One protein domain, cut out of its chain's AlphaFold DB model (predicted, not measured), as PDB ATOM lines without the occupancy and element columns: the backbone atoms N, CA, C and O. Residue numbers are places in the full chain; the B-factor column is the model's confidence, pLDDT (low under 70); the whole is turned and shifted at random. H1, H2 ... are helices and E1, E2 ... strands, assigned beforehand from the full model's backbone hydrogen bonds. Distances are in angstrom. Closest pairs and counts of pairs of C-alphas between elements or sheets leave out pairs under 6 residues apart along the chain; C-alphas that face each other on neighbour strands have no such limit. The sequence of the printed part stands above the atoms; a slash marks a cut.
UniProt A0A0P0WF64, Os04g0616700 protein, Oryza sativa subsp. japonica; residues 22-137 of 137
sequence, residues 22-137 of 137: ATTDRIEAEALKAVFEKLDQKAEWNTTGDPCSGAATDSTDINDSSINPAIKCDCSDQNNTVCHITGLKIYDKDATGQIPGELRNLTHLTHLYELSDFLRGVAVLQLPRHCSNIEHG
ATOM      1  N   ALA A  22     -22.267 -46.602   4.737       88.19
ATOM      2  CA  ALA A  22     -22.561 -47.490   3.621       88.19
ATOM      3  C   ALA A  22     -21.348 -47.583   2.684       88.19
ATOM      4  O   ALA A  22     -20.641 -46.593   2.489       88.19
ATOM      5  N   THR A  23     -21.103 -48.767   2.134       94.31
ATOM      6  CA  THR A  23     -19.984 -49.014   1.214       94.31
ATOM      7  C   THR A  23     -20.492 -49.579  -0.096       94.31
ATOM      8  O   THR A  23     -21.434 -50.373  -0.092       94.31
ATOM      9  N   THR A  24     -19.850 -49.231  -1.205       96.38
ATOM     10  CA  THR A  24     -20.171 -49.838  -2.504       96.38
ATOM     11  C   THR A  24     -19.963 -51.350  -2.464       96.38
ATOM     12  O   THR A  24     -18.987 -51.831  -1.880       96.38
ATOM     13  N   ASP A  25     -20.853 -52.105  -3.109       97.56
ATOM     14  CA  ASP A  25     -20.633 -53.523  -3.367       97.56
ATOM     15  C   ASP A  25     -19.258 -53.733  -4.008       97.56
ATOM     16  O   ASP A  25     -18.871 -53.080  -4.981       97.56
ATOM     17  N   ARG A  26     -18.493 -54.661  -3.434       96.50
ATOM     18  CA  ARG A  26     -17.094 -54.864  -3.809       96.50
ATOM     19  C   ARG A  26     -16.935 -55.259  -5.276       96.50
ATOM     20  O   ARG A  26     -15.984 -54.813  -5.911       96.50
ATOM     21  N   ILE A  27     -17.836 -56.085  -5.808       96.94
ATOM     22  CA  ILE A  27     -17.765 -56.547  -7.196       96.94
ATOM     23  C   ILE A  27     -18.079 -55.393  -8.145       96.94
ATOM     24  O   ILE A  27     -17.394 -55.233  -9.155       96.94
ATOM     25  N   GLU A  28     -19.057 -54.556  -7.801       97.31
ATOM     26  CA  GLU A  28     -19.399 -53.382  -8.604       97.31
ATOM     27  C   GLU A  28     -18.294 -52.313  -8.560       97.31
ATOM     28  O   GLU A  28     -17.940 -51.750  -9.597       97.31
ATOM     29  N   ALA A  29     -17.663 -52.097  -7.402       95.69
ATOM     30  CA  ALA A  29     -16.521 -51.192  -7.268       95.69
ATOM     31  C   ALA A  29     -15.294 -51.659  -8.079       95.69
ATOM     32  O   ALA A  29     -14.672 -50.864  -8.791       95.69
ATOM     33  N   GLU A  30     -14.954 -52.952  -8.010       95.38
ATOM     34  CA  GLU A  30     -13.870 -53.551  -8.801       95.38
ATOM     35  C   GLU A  30     -14.164 -53.470 -10.309       95.38
ATOM     36  O   GLU A  30     -13.280 -53.130 -11.101       95.38
ATOM     37  N   ALA A  31     -15.415 -53.721 -10.707       94.81
ATOM     38  CA  ALA A  31     -15.852 -53.627 -12.093       94.81
ATOM     39  C   ALA A  31     -15.781 -52.193 -12.631       94.81
ATOM     40  O   ALA A  31     -15.238 -51.982 -13.716       94.81
ATOM     41  N   LEU A  32     -16.256 -51.202 -11.868       94.62
ATOM     42  CA  LEU A  32     -16.176 -49.791 -12.252       94.62
ATOM     43  C   LEU A  32     -14.725 -49.360 -12.479       94.62
ATOM     44  O   LEU A  32     -14.412 -48.732 -13.490       94.62
ATOM     45  N   LYS A  33     -13.824 -49.738 -11.565       92.81
ATOM     46  CA  LYS A  33     -12.393 -49.454 -11.700       92.81
ATOM     47  C   LYS A  33     -11.830 -50.035 -12.999       92.81
ATOM     48  O   LYS A  33     -11.148 -49.325 -13.731       92.81
ATOM     49  N   ALA A  34     -12.141 -51.294 -13.303       91.75
ATOM     50  CA  ALA A  34     -11.677 -51.945 -14.525       91.75
ATOM     51  C   ALA A  34     -12.247 -51.292 -15.800       91.75
ATOM     52  O   ALA A  34     -11.534 -51.169 -16.797       91.75
ATOM     53  N   VAL A  35     -13.507 -50.845 -15.773       88.88
ATOM     54  CA  VAL A  35     -14.137 -50.097 -16.876       88.88
ATOM     55  C   VAL A  35     -13.408 -48.776 -17.109       88.88
ATOM     56  O   VAL A  35     -13.001 -48.504 -18.237       88.88
ATOM     57  N   PHE A  36     -13.185 -47.986 -16.056       89.50
ATOM     58  CA  PHE A  36     -12.469 -46.715 -16.169       89.50
ATOM     59  C   PHE A  36     -11.028 -46.897 -16.655       89.50
ATOM     60  O   PHE A  36     -10.586 -46.148 -17.519       89.50
ATOM     61  N   GLU A  37     -10.318 -47.930 -16.195       88.62
ATOM     62  CA  GLU A  37      -8.967 -48.239 -16.683       88.62
ATOM     63  C   GLU A  37      -8.943 -48.597 -18.173       88.62
ATOM     64  O   GLU A  37      -8.080 -48.119 -18.907       88.62
ATOM     65  N   LYS A  38      -9.892 -49.415 -18.643       85.56
ATOM     66  CA  LYS A  38      -9.957 -49.831 -20.053       85.56
ATOM     67  C   LYS A  38     -10.341 -48.707 -21.005       85.56
ATOM     68  O   LYS A  38      -9.922 -48.737 -22.158       85.56
ATOM     69  N   LEU A  39     -11.145 -47.759 -20.533       82.94
ATOM     70  CA  LEU A  39     -11.602 -46.610 -21.315       82.94
ATOM     71  C   LEU A  39     -10.692 -45.379 -21.159       82.94
ATOM     72  O   LEU A  39     -11.041 -44.313 -21.659       82.94
ATOM     73  N   ASP A  40      -9.562 -45.507 -20.450       85.62
ATOM     74  CA  ASP A  40      -8.665 -44.399 -20.081       85.62
ATOM     75  C   ASP A  40      -9.417 -43.205 -19.457       85.62
ATOM     76  O   ASP A  40      -9.224 -42.031 -19.784       85.62
ATOM     77  N   GLN A  41     -10.334 -43.522 -18.545       85.69
ATOM     78  CA  GLN A  41     -11.172 -42.568 -17.837       85.69
ATOM     79  C   GLN A  41     -10.722 -42.368 -16.396       85.69
ATOM     80  O   GLN A  41     -10.242 -43.282 -15.723       85.69
ATOM     81  N   LYS A  42     -10.913 -41.144 -15.897       86.00
ATOM     82  CA  LYS A  42     -10.558 -40.760 -14.529       86.00
ATOM     83  C   LYS A  42     -11.670 -39.929 -13.912       86.00
ATOM     84  O   LYS A  42     -11.953 -38.839 -14.392       86.00
ATOM     85  N   ALA A  43     -12.260 -40.432 -12.833       84.75
ATOM     86  CA  ALA A  43     -13.234 -39.705 -12.025       84.75
ATOM     87  C   ALA A  43     -12.514 -38.857 -10.967       84.75
ATOM     88  O   ALA A  43     -12.222 -39.338  -9.872       84.75
ATOM     89  N   GLU A  44     -12.215 -37.593 -11.284       82.75
ATOM     90  CA  GLU A  44     -11.492 -36.692 -10.366       82.75
ATOM     91  C   GLU A  44     -12.265 -36.391  -9.071       82.75
ATOM     92  O   GLU A  44     -11.668 -36.041  -8.053       82.75
ATOM     93  N   TRP A  45     -13.586 -36.578  -9.082       77.44
ATOM     94  CA  TRP A  45     -14.451 -36.384  -7.918       77.44
ATOM     95  C   TRP A  45     -14.363 -37.529  -6.889       77.44
ATOM     96  O   TRP A  45     -14.705 -37.325  -5.723       77.44
ATOM     97  N   ASN A  46     -13.873 -38.718  -7.268       70.62
ATOM     98  CA  ASN A  46     -13.797 -39.886  -6.384       70.62
ATOM     99  C   ASN A  46     -12.513 -39.872  -5.526       70.62
ATOM    100  O   ASN A  46     -11.540 -40.573  -5.801       70.62
ATOM    101  N   THR A  47     -12.499 -39.041  -4.482       68.94
ATOM    102  CA  THR A  47     -11.311 -38.791  -3.635       68.94
ATOM    103  C   THR A  47     -11.274 -39.594  -2.330       68.94
ATOM    104  O   THR A  47     -10.263 -39.598  -1.628       68.94
ATOM    105  N   THR A  48     -12.364 -40.278  -1.989       78.81
ATOM    106  CA  THR A  48     -12.549 -41.010  -0.722       78.81
ATOM    107  C   THR A  48     -12.116 -42.476  -0.812       78.81
ATOM    108  O   THR A  48     -11.854 -43.094   0.218       78.81
ATOM    109  N   GLY A  49     -12.030 -43.026  -2.028       83.12
ATOM    110  CA  GLY A  49     -11.714 -44.428  -2.309       83.12
ATOM    111  C   GLY A  49     -12.945 -45.329  -2.462       83.12
ATOM    112  O   GLY A  49     -12.848 -46.341  -3.152       83.12
ATOM    113  N   ASP A  50     -14.095 -44.950  -1.890       91.50
ATOM    114  CA  ASP A  50     -15.384 -45.603  -2.146       91.50
ATOM    115  C   ASP A  50     -16.134 -44.845  -3.259       91.50
ATOM    116  O   ASP A  50     -16.421 -43.651  -3.094       91.50
ATOM    117  N   PRO A  51     -16.451 -45.502  -4.391       93.38
ATOM    118  CA  PRO A  51     -17.041 -44.819  -5.536       93.38
ATOM    119  C   PRO A  51     -18.448 -44.272  -5.259       93.38
ATOM    120  O   PRO A  51     -18.786 -43.216  -5.789       93.38
ATOM    121  N   CYS A  52     -19.252 -44.910  -4.404       94.50
ATOM    122  CA  CYS A  52     -20.571 -44.419  -4.008       94.50
ATOM    123  C   CYS A  52     -20.473 -43.451  -2.827       94.50
ATOM    124  O   CYS A  52     -20.949 -43.712  -1.723       94.50
ATOM    125  N   SER A  53     -19.871 -42.290  -3.071       91.00
ATOM    126  CA  SER A  53     -19.808 -41.201  -2.098       91.00
ATOM    127  C   SER A  53     -19.983 -39.827  -2.753       91.00
ATOM    128  O   SER A  53     -19.832 -39.666  -3.965       91.00
ATOM    129  N   GLY A  54     -20.348 -38.820  -1.950       90.44
ATOM    130  CA  GLY A  54     -20.542 -37.443  -2.419       90.44
ATOM    131  C   GLY A  54     -21.555 -37.360  -3.564       90.44
ATOM    132  O   GLY A  54     -22.671 -37.876  -3.441       90.44
ATOM    133  N   ALA A  55     -21.117 -36.782  -4.687       91.94
ATOM    134  CA  ALA A  55     -21.923 -36.583  -5.888       91.94
ATOM    135  C   ALA A  55     -22.543 -37.875  -6.445       91.94
ATOM    136  O   ALA A  55     -23.578 -37.814  -7.097       91.94
ATOM    137  N   ALA A  56     -21.973 -39.055  -6.172       93.44
ATOM    138  CA  ALA A  56     -22.559 -40.327  -6.598       93.44
ATOM    139  C   ALA A  56     -23.840 -40.705  -5.824       93.44
ATOM    140  O   ALA A  56     -24.637 -41.503  -6.307       93.44
ATOM    141  N   THR A  57     -24.056 -40.124  -4.641       93.12
ATOM    142  CA  THR A  57     -25.158 -40.473  -3.716       93.12
ATOM    143  C   THR A  57     -26.090 -39.307  -3.389       93.12
ATOM    144  O   THR A  57     -27.169 -39.515  -2.841       93.12
ATOM    145  N   ASP A  58     -25.692 -38.074  -3.707       91.81
ATOM    146  CA  ASP A  58     -26.512 -36.884  -3.491       91.81
ATOM    147  C   ASP A  58     -27.395 -36.540  -4.711       91.81
ATOM    148  O   ASP A  58     -27.503 -37.291  -5.687       91.81
ATOM    149  N   SER A  59     -28.035 -35.370  -4.655       93.44
ATOM    150  CA  SER A  59     -28.948 -34.868  -5.682       93.44
ATOM    151  C   SER A  59     -28.272 -34.243  -6.910       93.44
ATOM    152  O   SER A  59     -28.980 -33.674  -7.736       93.44
ATOM    153  N   THR A  60     -26.939 -34.280  -7.034       93.38
ATOM    154  CA  THR A  60     -26.223 -33.747  -8.209       93.38
ATOM    155  C   THR A  60     -26.728 -34.443  -9.474       93.38
ATOM    156  O   THR A  60     -26.927 -35.651  -9.465       93.38
ATOM    157  N   ASP A  61     -26.966 -33.730 -10.567       91.62
ATOM    158  CA  ASP A  61     -27.429 -34.384 -11.796       91.62
ATOM    159  C   ASP A  61     -26.288 -35.198 -12.431       91.62
ATOM    160  O   ASP A  61     -25.151 -34.731 -12.471       91.62
ATOM    161  N   ILE A  62     -26.561 -36.400 -12.955       90.44
ATOM    162  CA  ILE A  62     -25.530 -37.210 -13.636       90.44
ATOM    163  C   ILE A  62     -24.980 -36.511 -14.896       90.44
ATOM    164  O   ILE A  62     -23.895 -36.834 -15.379       90.44
ATOM    165  N   ASN A  63     -25.712 -35.530 -15.430       87.94
ATOM    166  CA  ASN A  63     -25.297 -34.693 -16.543       87.94
ATOM    167  C   ASN A  63     -24.512 -33.448 -16.142       87.94
ATOM    168  O   ASN A  63     -24.075 -32.720 -17.036       87.94
ATOM    169  N   ASP A  64     -24.285 -33.212 -14.849       90.19
ATOM    170  CA  ASP A  64     -23.429 -32.122 -14.407       90.19
ATOM    171  C   ASP A  64     -22.002 -32.317 -14.950       90.19
ATOM    172  O   ASP A  64     -21.318 -33.312 -14.703       90.19
ATOM    173  N   SER A  65     -21.548 -31.337 -15.731       86.56
ATOM    174  CA  SER A  65     -20.236 -31.359 -16.380       86.56
ATOM    175  C   SER A  65     -19.055 -31.402 -15.403       86.56
ATOM    176  O   SER A  65     -17.966 -31.808 -15.801       86.56
ATOM    177  N   SER A  66     -19.255 -30.997 -14.143       88.12
ATOM    178  CA  SER A  66     -18.214 -30.979 -13.110       88.12
ATOM    179  C   SER A  66     -17.856 -32.364 -12.567       88.12
ATOM    180  O   SER A  66     -16.813 -32.511 -11.931       88.12
ATOM    181  N   ILE A  67     -18.673 -33.386 -12.846       88.06
ATOM    182  CA  ILE A  67     -18.478 -34.757 -12.358       88.06
ATOM    183  C   ILE A  67     -18.292 -35.774 -13.490       88.06
ATOM    184  O   ILE A  67     -18.689 -36.919 -13.352       88.06
ATOM    185  N   ASN A  68     -17.695 -35.385 -14.618       87.50
ATOM    186  CA  ASN A  68     -17.506 -36.258 -15.785       87.50
ATOM    187  C   ASN A  68     -16.150 -37.007 -15.745       87.50
ATOM    188  O   ASN A  68     -15.124 -36.334 -15.627       87.50
ATOM    189  N   PRO A  69     -16.089 -38.352 -15.888       90.00
ATOM    190  CA  PRO A  69     -17.188 -39.327 -15.986       90.00
ATOM    191  C   PRO A  69     -17.941 -39.461 -14.662       90.00
ATOM    192  O   PRO A  69     -17.328 -39.335 -13.606       90.00
ATOM    193  N   ALA A  70     -19.243 -39.751 -14.710       92.69
ATOM    194  CA  ALA A  70     -20.125 -39.717 -13.538       92.69
ATOM    195  C   ALA A  70     -20.699 -41.098 -13.211       92.69
ATOM    196  O   ALA A  70     -20.896 -41.920 -14.105       92.69
ATOM    197  N   ILE A  71     -21.045 -41.331 -11.945       95.25
ATOM    198  CA  ILE A  71     -21.888 -42.467 -11.550       95.25
ATOM    199  C   ILE A  71     -23.020 -42.000 -10.638       95.25
ATOM    200  O   ILE A  71     -22.950 -40.922 -10.043       95.25
ATOM    201  N   LYS A  72     -24.032 -42.851 -10.489       95.88
ATOM    202  CA  LYS A  72     -25.052 -42.755  -9.448       95.88
ATOM    203  C   LYS A  72     -25.223 -44.072  -8.730       95.88
ATOM    204  O   LYS A  72     -25.098 -45.129  -9.345       95.88
ATOM    205  N   CYS A  73     -25.517 -43.974  -7.440       96.75
ATOM    206  CA  CYS A  73     -25.664 -45.120  -6.571       96.75
ATOM    207  C   CYS A  73     -26.976 -45.108  -5.793       96.75
ATOM    208  O   CYS A  73     -27.457 -44.056  -5.377       96.75
ATOM    209  N   ASP A  74     -27.505 -46.304  -5.553       96.50
ATOM    210  CA  ASP A  74     -28.553 -46.567  -4.575       96.50
ATOM    211  C   ASP A  74     -27.937 -47.290  -3.375       96.50
ATOM    212  O   ASP A  74     -27.299 -48.326  -3.532       96.50
ATOM    213  N   CYS A  75     -28.108 -46.731  -2.183       96.31
ATOM    214  CA  CYS A  75     -27.594 -47.282  -0.933       96.31
ATOM    215  C   CYS A  75     -28.716 -47.797  -0.035       96.31
ATOM    216  O   CYS A  75     -28.578 -47.717   1.179       96.31
ATOM    217  N   SER A  76     -29.849 -48.238  -0.585       95.44
ATOM    218  CA  SER A  76     -30.972 -48.765   0.203       95.44
ATOM    219  C   SER A  76     -30.799 -50.230   0.627       95.44
ATOM    220  O   SER A  76     -31.514 -50.725   1.507       95.44
ATOM    221  N   ASP A  77     -29.795 -50.912   0.076       95.62
ATOM    222  CA  ASP A  77     -29.545 -52.326   0.309       95.62
ATOM    223  C   ASP A  77     -28.947 -52.615   1.693       95.62
ATOM    224  O   ASP A  77     -28.200 -51.833   2.294       95.62
ATOM    225  N   GLN A  78     -29.307 -53.787   2.225       94.00
ATOM    226  CA  GLN A  78     -28.838 -54.305   3.514       94.00
ATOM    227  C   GLN A  78     -28.932 -53.275   4.657       94.00
ATOM    228  O   GLN A  78     -27.954 -53.007   5.353       94.00
ATOM    229  N   ASN A  79     -30.120 -52.702   4.879       93.50
ATOM    230  CA  ASN A  79     -30.364 -51.666   5.898       93.50
ATOM    231  C   ASN A  79     -29.491 -50.415   5.714       93.50
ATOM    232  O   ASN A  79     -28.984 -49.848   6.683       93.50
ATOM    233  N   ASN A  80     -29.343 -49.981   4.467       92.75
ATOM    234  CA  ASN A  80     -28.512 -48.857   4.063       92.75
ATOM    235  C   ASN A  80     -27.018 -49.017   4.362       92.75
ATOM    236  O   ASN A  80     -26.355 -48.059   4.760       92.75
ATOM    237  N   THR A  81     -26.490 -50.235   4.227       93.62
ATOM    238  CA  THR A  81     -25.059 -50.509   4.444       93.62
ATOM    239  C   THR A  81     -24.319 -50.897   3.170       93.62
ATOM    240  O   THR A  81     -23.095 -50.763   3.134       93.62
ATOM    241  N   VAL A  82     -25.035 -51.307   2.119       96.50
ATOM    242  CA  VAL A  82     -24.454 -51.640   0.814       96.50
ATOM    243  C   VAL A  82     -25.015 -50.705  -0.249       96.50
ATOM    244  O   VAL A  82     -26.223 -50.495  -0.328       96.50
ATOM    245  N   CYS A  83     -24.114 -50.127  -1.041       97.62
ATOM    246  CA  CYS A  83     -24.440 -49.273  -2.172       97.62
ATOM    247  C   CYS A  83     -24.211 -49.997  -3.493       97.62
ATOM    248  O   CYS A  83     -23.233 -50.726  -3.657       97.62
ATOM    249  N   HIS A  84     -25.077 -49.719  -4.451       97.62
ATOM    250  CA  HIS A  84     -25.061 -50.304  -5.776       97.62
ATOM    251  C   HIS A  84     -25.025 -49.228  -6.849       97.62
ATOM    252  O   HIS A  84     -25.715 -48.217  -6.732       97.62
ATOM    253  N   ILE A  85     -24.234 -49.441  -7.898       96.94
ATOM    254  CA  ILE A  85     -24.102 -48.496  -9.011       96.94
ATOM    255  C   ILE A  85     -25.301 -48.677  -9.944       96.94
ATOM    256  O   ILE A  85     -25.436 -49.704 -10.605       96.94
ATOM    257  N   THR A  86     -26.158 -47.663 -10.020       95.75
ATOM    258  CA  THR A  86     -27.400 -47.673 -10.810       95.75
ATOM    259  C   THR A  86     -27.298 -46.847 -12.087       95.75
ATOM    260  O   THR A  86     -27.934 -47.178 -13.090       95.75
ATOM    261  N   GLY A  87     -26.452 -45.814 -12.083       94.12
ATOM    262  CA  GLY A  87     -26.162 -44.980 -13.245       94.12
ATOM    263  C   GLY A  87     -24.666 -44.899 -13.521       94.12
ATOM    264  O   GLY A  87     -23.873 -44.741 -12.596       94.12
ATOM    265  N   LEU A  88     -24.281 -44.963 -14.792       92.56
ATOM    266  CA  LEU A  88     -22.899 -44.805 -15.236       92.56
ATOM    267  C   LEU A  88     -22.868 -43.915 -16.476       92.56
ATOM    268  O   LEU A  88     -23.540 -44.204 -17.460       92.56
ATOM    269  N   LYS A  89     -22.078 -42.844 -16.433       89.94
ATOM    270  CA  LYS A  89     -21.818 -41.955 -17.560       89.94
ATOM    271  C   LYS A  89     -20.355 -42.034 -17.950       89.94
ATOM    272  O   LYS A  89     -19.480 -41.655 -17.175       89.94
ATOM    273  N   ILE A  90     -20.120 -42.496 -19.169       84.56
ATOM    274  CA  ILE A  90     -18.795 -42.692 -19.747       84.56
ATOM    275  C   ILE A  90     -18.658 -41.872 -21.030       84.56
ATOM    276  O   ILE A  90     -19.611 -41.676 -21.785       84.56
ATOM    277  N   TYR A  91     -17.449 -41.384 -21.288       77.00
ATOM    278  CA  TYR A  91     -17.080 -40.780 -22.560       77.00
ATOM    279  C   TYR A  91     -16.194 -41.728 -23.362       77.00
ATOM    280  O   TYR A  91     -15.085 -42.062 -22.941       77.00
ATOM    281  N   ASP A  92     -16.679 -42.158 -24.520       65.75
ATOM    282  CA  ASP A  92     -15.869 -42.947 -25.435       65.75
ATOM    283  C   ASP A  92     -15.044 -42.012 -26.330       65.75
ATOM    284  O   ASP A  92     -15.585 -41.333 -27.206       65.75
ATOM    285  N   LYS A  93     -13.732 -41.931 -26.066       58.34
ATOM    286  CA  LYS A  93     -12.789 -41.142 -26.876       58.34
ATOM    287  C   LYS A  93     -12.372 -41.841 -28.162       58.34
ATOM    288  O   LYS A  93     -12.002 -41.145 -29.097       58.34
ATOM    289  N   ASP A  94     -12.435 -43.170 -28.214       53.72
ATOM    290  CA  ASP A  94     -11.867 -43.969 -29.299       53.72
ATOM    291  C   ASP A  94     -12.608 -45.313 -29.409       53.72
ATOM    292  O   ASP A  94     -12.038 -46.393 -29.218       53.72
ATOM    293  N   ALA A  95     -13.887 -45.231 -29.790       52.44
ATOM    294  CA  ALA A  95     -14.863 -46.313 -29.989       52.44
ATOM    295  C   ALA A  95     -14.505 -47.347 -31.085       52.44
ATOM    296  O   ALA A  95     -15.370 -47.928 -31.742       52.44
ATOM    297  N   THR A  96     -13.220 -47.568 -31.342       52.00
ATOM    298  CA  THR A  96     -12.728 -48.721 -32.108       52.00
ATOM    299  C   THR A  96     -12.598 -49.972 -31.229       52.00
ATOM    300  O   THR A  96     -12.440 -51.075 -31.755       52.00
ATOM    301  N   GLY A  97     -12.700 -49.816 -29.901       54.72
ATOM    302  CA  GLY A  97     -12.694 -50.891 -28.912       54.72
ATOM    303  C   GLY A  97     -14.079 -51.469 -28.603       54.72
ATOM    304  O   GLY A  97     -15.109 -50.821 -28.761       54.72
ATOM    305  N   GLN A  98     -14.100 -52.724 -28.155       64.06
ATOM    306  CA  GLN A  98     -15.300 -53.357 -27.602       64.06
ATOM    307  C   GLN A  98     -15.643 -52.744 -26.241       64.06
ATOM    308  O   GLN A  98     -14.742 -52.461 -25.450       64.06
ATOM    309  N   ILE A  99     -16.938 -52.626 -25.940       70.62
ATOM    310  CA  ILE A  99     -17.412 -52.260 -24.605       70.62
ATOM    311  C   ILE A  99     -16.787 -53.210 -23.561       70.62
ATOM    312  O   ILE A  99     -16.805 -54.428 -23.759       70.62
ATOM    313  N   PRO A 100     -16.236 -52.715 -22.435       81.06
ATOM    314  CA  PRO A 100     -15.676 -53.585 -21.408       81.06
ATOM    315  C   PRO A 100     -16.701 -54.617 -20.921       81.06
ATOM    316  O   PRO A 100     -17.772 -54.269 -20.425       81.06
ATOM    317  N   GLY A 101     -16.373 -55.908 -21.035       83.50
ATOM    318  CA  GLY A 101     -17.236 -56.992 -20.554       83.50
ATOM    319  C   GLY A 101     -17.494 -56.935 -19.043       83.50
ATOM    320  O   GLY A 101     -18.483 -57.490 -18.571       83.50
ATOM    321  N   GLU A 102     -16.642 -56.223 -18.306       90.50
ATOM    322  CA  GLU A 102     -16.772 -55.912 -16.884       90.50
ATOM    323  C   GLU A 102     -18.046 -55.136 -16.555       90.50
ATOM    324  O   GLU A 102     -18.531 -55.259 -15.434       90.50
ATOM    325  N   LEU A 103     -18.655 -54.427 -17.517       88.12
ATOM    326  CA  LEU A 103     -19.967 -53.811 -17.300       88.12
ATOM    327  C   LEU A 103     -21.005 -54.833 -16.830       88.12
ATOM    328  O   LEU A 103     -21.869 -54.483 -16.039       88.12
ATOM    329  N   ARG A 104     -20.892 -56.110 -17.226       89.19
ATOM    330  CA  ARG A 104     -21.787 -57.196 -16.782       89.19
ATOM    331  C   ARG A 104     -21.754 -57.454 -15.275       89.19
ATOM    332  O   ARG A 104     -22.698 -58.057 -14.768       89.19
ATOM    333  N   ASN A 105     -20.694 -57.030 -14.588       94.38
ATOM    334  CA  ASN A 105     -20.565 -57.143 -13.140       94.38
ATOM    335  C   ASN A 105     -21.228 -55.974 -12.395       94.38
ATOM    336  O   ASN A 105     -21.392 -56.071 -11.185       94.38
ATOM    337  N   LEU A 106     -21.650 -54.912 -13.093       94.62
ATOM    338  CA  LEU A 106     -22.497 -53.853 -12.539       94.62
ATOM    339  C   LEU A 106     -23.959 -54.319 -12.560       94.62
ATOM    340  O   LEU A 106     -24.752 -53.945 -13.424       94.62
ATOM    341  N   THR A 107     -24.293 -55.238 -11.657       93.81
ATOM    342  CA  THR A 107     -25.561 -55.982 -11.692       93.81
ATOM    343  C   THR A 107     -26.800 -55.135 -11.422       93.81
ATOM    344  O   THR A 107     -27.879 -55.501 -11.890       93.81
ATOM    345  N   HIS A 108     -26.634 -54.000 -10.744       95.38
ATOM    346  CA  HIS A 108     -27.699 -53.034 -10.469       95.38
ATOM    347  C   HIS A 108     -27.724 -51.858 -11.447       95.38
ATOM    348  O   HIS A 108     -28.557 -50.962 -11.306       95.38
ATOM    349  N   LEU A 109     -26.851 -51.861 -12.459       93.06
ATOM    350  CA  LEU A 109     -26.809 -50.795 -13.447       93.06
ATOM    351  C   LEU A 109     -28.072 -50.826 -14.308       93.06
ATOM    352  O   LEU A 109     -28.327 -51.783 -15.046       93.06
ATOM    353  N   THR A 110     -28.850 -49.752 -14.230       91.19
ATOM    354  CA  THR A 110     -30.108 -49.587 -14.964       91.19
ATOM    355  C   THR A 110     -30.003 -48.531 -16.059       91.19
ATOM    356  O   THR A 110     -30.708 -48.650 -17.068       91.19
ATOM    357  N   HIS A 111     -29.103 -47.555 -15.893       88.88
ATOM    358  CA  HIS A 111     -28.864 -46.472 -16.842       88.88
ATOM    359  C   HIS A 111     -27.388 -46.381 -17.240       88.88
ATOM    360  O   HIS A 111     -26.510 -46.194 -16.393       88.88
ATOM    361  N   LEU A 112     -27.127 -46.450 -18.543       86.38
ATOM    362  CA  LEU A 112     -25.819 -46.181 -19.127       86.38
ATOM    363  C   LEU A 112     -25.923 -44.964 -20.050       86.38
ATOM    364  O   LEU A 112     -26.714 -44.956 -20.990       86.38
ATOM    365  N   TYR A 113     -25.124 -43.942 -19.766       80.44
ATOM    366  CA  TYR A 113     -25.039 -42.710 -20.541       80.44
ATOM    367  C   TYR A 113     -23.726 -42.710 -21.315       80.44
ATOM    368  O   TYR A 113     -22.645 -42.783 -20.720       80.44
ATOM    369  N   GLU A 114     -23.815 -42.596 -22.633       73.69
ATOM    370  CA  GLU A 114     -22.654 -42.560 -23.517       73.69
ATOM    371  C   GLU A 114     -22.601 -41.209 -24.235       73.69
ATOM    372  O   GLU A 114     -23.577 -40.754 -24.828       73.69
ATOM    373  N   LEU A 115     -21.444 -40.548 -24.168       61.97
ATOM    374  CA  LEU A 115     -21.217 -39.221 -24.756       61.97
ATOM    375  C   LEU A 115     -20.593 -39.280 -26.176       61.97
ATOM    376  O   LEU A 115     -19.798 -38.407 -26.523       61.97
ATOM    377  N   SER A 116     -20.883 -40.304 -26.996       63.12
ATOM    378  CA  SER A 116     -20.343 -40.407 -28.370       63.12
ATOM    379  C   SER A 116     -21.407 -40.661 -29.448       63.12
ATOM    380  O   SER A 116     -22.309 -41.478 -29.275       63.12
ATOM    381  N   ASP A 117     -21.217 -40.035 -30.615       52.06
ATOM    382  CA  ASP A 117     -22.043 -40.214 -31.821       52.06
ATOM    383  C   ASP A 117     -21.732 -41.511 -32.611       52.06
ATOM    384  O   ASP A 117     -22.389 -41.804 -33.616       52.06
ATOM    385  N   PHE A 118     -20.713 -42.291 -32.216       49.12
ATOM    386  CA  PHE A 118     -20.116 -43.329 -33.076       49.12
ATOM    387  C   PHE A 118     -20.573 -44.769 -32.778       49.12
ATOM    388  O   PHE A 118     -20.427 -45.656 -33.623       49.12
ATOM    389  N   LEU A 119     -21.188 -45.036 -31.623       51.59
ATOM    390  CA  LEU A 119     -21.493 -46.398 -31.151       51.59
ATOM    391  C   LEU A 119     -22.789 -47.000 -31.726       51.59
ATOM    392  O   LEU A 119     -23.595 -47.612 -31.032       51.59
ATOM    393  N   ARG A 120     -22.986 -46.908 -33.044       52.03
ATOM    394  CA  ARG A 120     -24.201 -47.419 -33.709       52.03
ATOM    395  C   ARG A 120     -24.183 -48.915 -34.064       52.03
ATOM    396  O   ARG A 120     -25.166 -49.402 -34.616       52.03
ATOM    397  N   GLY A 121     -23.099 -49.650 -33.793       48.44
ATOM    398  CA  GLY A 121     -22.876 -50.959 -34.434       48.44
ATOM    399  C   GLY A 121     -22.788 -52.210 -33.553       48.44
ATOM    400  O   GLY A 121     -23.303 -53.251 -33.954       48.44
ATOM    401  N   VAL A 122     -22.093 -52.172 -32.405       48.34
ATOM    402  CA  VAL A 122     -21.539 -53.414 -31.798       48.34
ATOM    403  C   VAL A 122     -21.687 -53.514 -30.265       48.34
ATOM    404  O   VAL A 122     -21.379 -54.547 -29.679       48.34
ATOM    405  N   ALA A 123     -22.213 -52.477 -29.611       55.00
ATOM    406  CA  ALA A 123     -22.224 -52.301 -28.152       55.00
ATOM    407  C   ALA A 123     -23.102 -53.296 -27.353       55.00
ATOM    408  O   ALA A 123     -22.826 -53.619 -26.197       55.00
ATOM    409  N   VAL A 124     -24.170 -53.827 -27.952       55.72
ATOM    410  CA  VAL A 124     -25.289 -54.420 -27.190       55.72
ATOM    411  C   VAL A 124     -24.941 -55.763 -26.519       55.72
ATOM    412  O   VAL A 124     -25.562 -56.157 -25.534       55.72
ATOM    413  N   LEU A 125     -23.922 -56.481 -27.005       56.50
ATOM    414  CA  LEU A 125     -23.569 -57.812 -26.493       56.50
ATOM    415  C   LEU A 125     -22.769 -57.798 -25.187       56.50
ATOM    416  O   LEU A 125     -22.508 -58.875 -24.655       56.50
ATOM    417  N   GLN A 126     -22.362 -56.648 -24.654       65.25
ATOM    418  CA  GLN A 126     -21.548 -56.570 -23.430       65.25
ATOM    419  C   GLN A 126     -22.248 -55.859 -22.270       65.25
ATOM    420  O   GLN A 126     -21.706 -55.822 -21.170       65.25
ATOM    421  N   LEU A 127     -23.487 -55.409 -22.471       72.50
ATOM    422  CA  LEU A 127     -24.272 -54.747 -21.435       72.50
ATOM    423  C   LEU A 127     -24.921 -55.739 -20.454       72.50
ATOM    424  O   LEU A 127     -25.247 -56.879 -20.828       72.50
ATOM    425  N   PRO A 128     -25.141 -55.325 -19.191       77.19
ATOM    426  CA  PRO A 128     -26.019 -56.036 -18.272       77.19
ATOM    427  C   PRO A 128     -27.391 -56.251 -18.906       77.19
ATOM    428  O   PRO A 128     -27.982 -55.331 -19.461       77.19
ATOM    429  N   ARG A 129     -27.941 -57.462 -18.775       76.06
ATOM    430  CA  ARG A 129     -29.268 -57.795 -19.332       76.06
ATOM    431  C   ARG A 129     -30.416 -56.987 -18.713       76.06
ATOM    432  O   ARG A 129     -31.503 -56.982 -19.274       76.06
ATOM    433  N   HIS A 130     -30.171 -56.358 -17.565       76.31
ATOM    434  CA  HIS A 130     -31.129 -55.530 -16.832       76.31
ATOM    435  C   HIS A 130     -30.929 -54.025 -17.076       76.31
ATOM    436  O   HIS A 130     -31.767 -53.227 -16.650       76.31
ATOM    437  N   CYS A 131     -29.865 -53.631 -17.786       76.12
ATOM    438  CA  CYS A 131     -29.650 -52.243 -18.174       76.12
ATOM    439  C   CYS A 131     -30.712 -51.879 -19.215       76.12
ATOM    440  O   CYS A 131     -30.686 -52.370 -20.344       76.12
ATOM    441  N   SER A 132     -31.699 -51.091 -18.792       68.00
ATOM    442  CA  SER A 132     -32.929 -50.862 -19.559       68.00
ATOM    443  C   SER A 132     -32.873 -49.579 -20.385       68.00
ATOM    444  O   SER A 132     -33.642 -49.442 -21.333       68.00
ATOM    445  N   ASN A 133     -31.950 -48.666 -20.061       69.25
ATOM    446  CA  ASN A 133     -31.848 -47.354 -20.689       69.25
ATOM    447  C   ASN A 133     -30.404 -47.077 -21.117       69.25
ATOM    448  O   ASN A 133     -29.507 -46.996 -20.276       69.25
ATOM    449  N   ILE A 134     -30.200 -46.936 -22.427       71.56
ATOM    450  CA  ILE A 134     -28.961 -46.417 -23.012       71.56
ATOM    451  C   ILE A 134     -29.296 -45.033 -23.553       71.56
ATOM    452  O   ILE A 134     -30.082 -44.910 -24.497       71.56
ATOM    453  N   GLU A 135     -28.743 -44.000 -22.933       67.38
ATOM    454  CA  GLU A 135     -28.986 -42.614 -23.321       67.38
ATOM    455  C   GLU A 135     -27.760 -42.061 -24.050       67.38
ATOM    456  O   GLU A 135     -26.626 -42.195 -23.588       67.38
ATOM    457  N   HIS A 136     -28.007 -41.446 -25.209       61.91
ATOM    458  CA  HIS A 136     -26.992 -40.721 -25.967       61.91
ATOM    459  C   HIS A 136     -27.094 -39.257 -25.533       61.91
ATOM    460  O   HIS A 136     -28.156 -38.651 -25.713       61.91
ATOM    461  N   GLY A 137     -26.050 -38.752 -24.871       50.31
ATOM    462  CA  GLY A 137     -25.991 -37.376 -24.361       50.31
ATOM    463  C   GLY A 137     -25.718 -36.335 -25.436       50.31
ATOM    464  O   GLY A 137     -25.092 -36.692 -26.455       50.31
TER     465      GLY A 137
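AT A GLANCE: This is residues 22 to 137 of the 137 residues of the protein "Os04g0616700 protein" of Oryza sativa subsp. japonica (UniProt A0A0P0WF64). A small, curled sheet of four strands has one long helix, H1, packed over one face along its longest strand, E2, while the short helix H3 sits beside H1 and H4 follows next to H3. The long link of residues 39 to 69, with no named element, loops round the E1 edge of the sheet, and the short helix H2 lies in the turn between E1 and E2. The printed part has 116 residues, under half of them in named elements, in the order H1 E1 H2 E2 H3 E3 H4 E4; the class is mixed, helices and strands. The sheet runs E1 E2 E3 E4 and is mixed, with E1 and E2 antiparallel and the other neighbours parallel. The whole is compact, with a radius of gyration of the C-alphas of 13.3 A and spans of 41 by 29 by 22 A.

HOW THE PARTS SIT: In the sheet, E1, residues 70 to 76, and E2, residues 82 to 90, are antiparallel at 159 degrees, with N 72 and O 87 2.8 A apart, within hydrogen-bond range. E2 bends by 53 degrees at residue 87. E3, residues 111 to 114, is parallel to E2 at 27 degrees, with N 113 and O 88 at 2.8 A. E4, residues 133 to 136, is parallel to E3 at 20 degrees, with N 112 and O 133 at 3.0 A. Residues 23 to 24 pair, parallel, with residues 82 to 83 of E2. H1, residues 26 to 38, is on the sheet at a height of 9.6 A, over E2 and along the strands, at 7 degrees to E2 on the local plane; their closest C-alphas, of Glu 28 and Ile 85, are 6.8 A apart. H3, residues 101 to 105, touches H1, the closest C-alphas being those of Ala 31 and Glu 102 at 5.4 A. H3 and H4, residues 123 to 126, only just touch, with 3 pairs of C-alphas within 8 A, the closest those of Gly 101 and Gln 126 at 5.2 A. H2, residues 77 to 80, touches no helix. E2, H3, E3 and E3, H4, E4 are strand-helix-strand units, two parallel neighbour strands with a helix between, each with a right-handed crossover. Each O i to N i+4 pair of H1 is within hydrogen-bond range; H3 has 0 of 1, but 2 of 2 O i to N i+3 pairs, and H2 and H4 are too short for an i+4 pair.

IN THESE COORDINATES: E1 is 19.7 A long and E2 23.1 A, from first to last C-alpha. H1 measures 18.4 A, from C-alpha 26 at (-17.094, -54.864, -3.809). E4 ends with C-alpha 136 at (-26.992, -40.721, -25.967).

THE WHOLE: The C-alphas farthest apart, of Asn 79 and Thr 96, are 42.0 A apart. The printed part has no cut, and the link from H1 to E1 is long. Mean pLDDT of the printed part is 82.5; residues 92 to 98 and 115 to 126 are among those under 70.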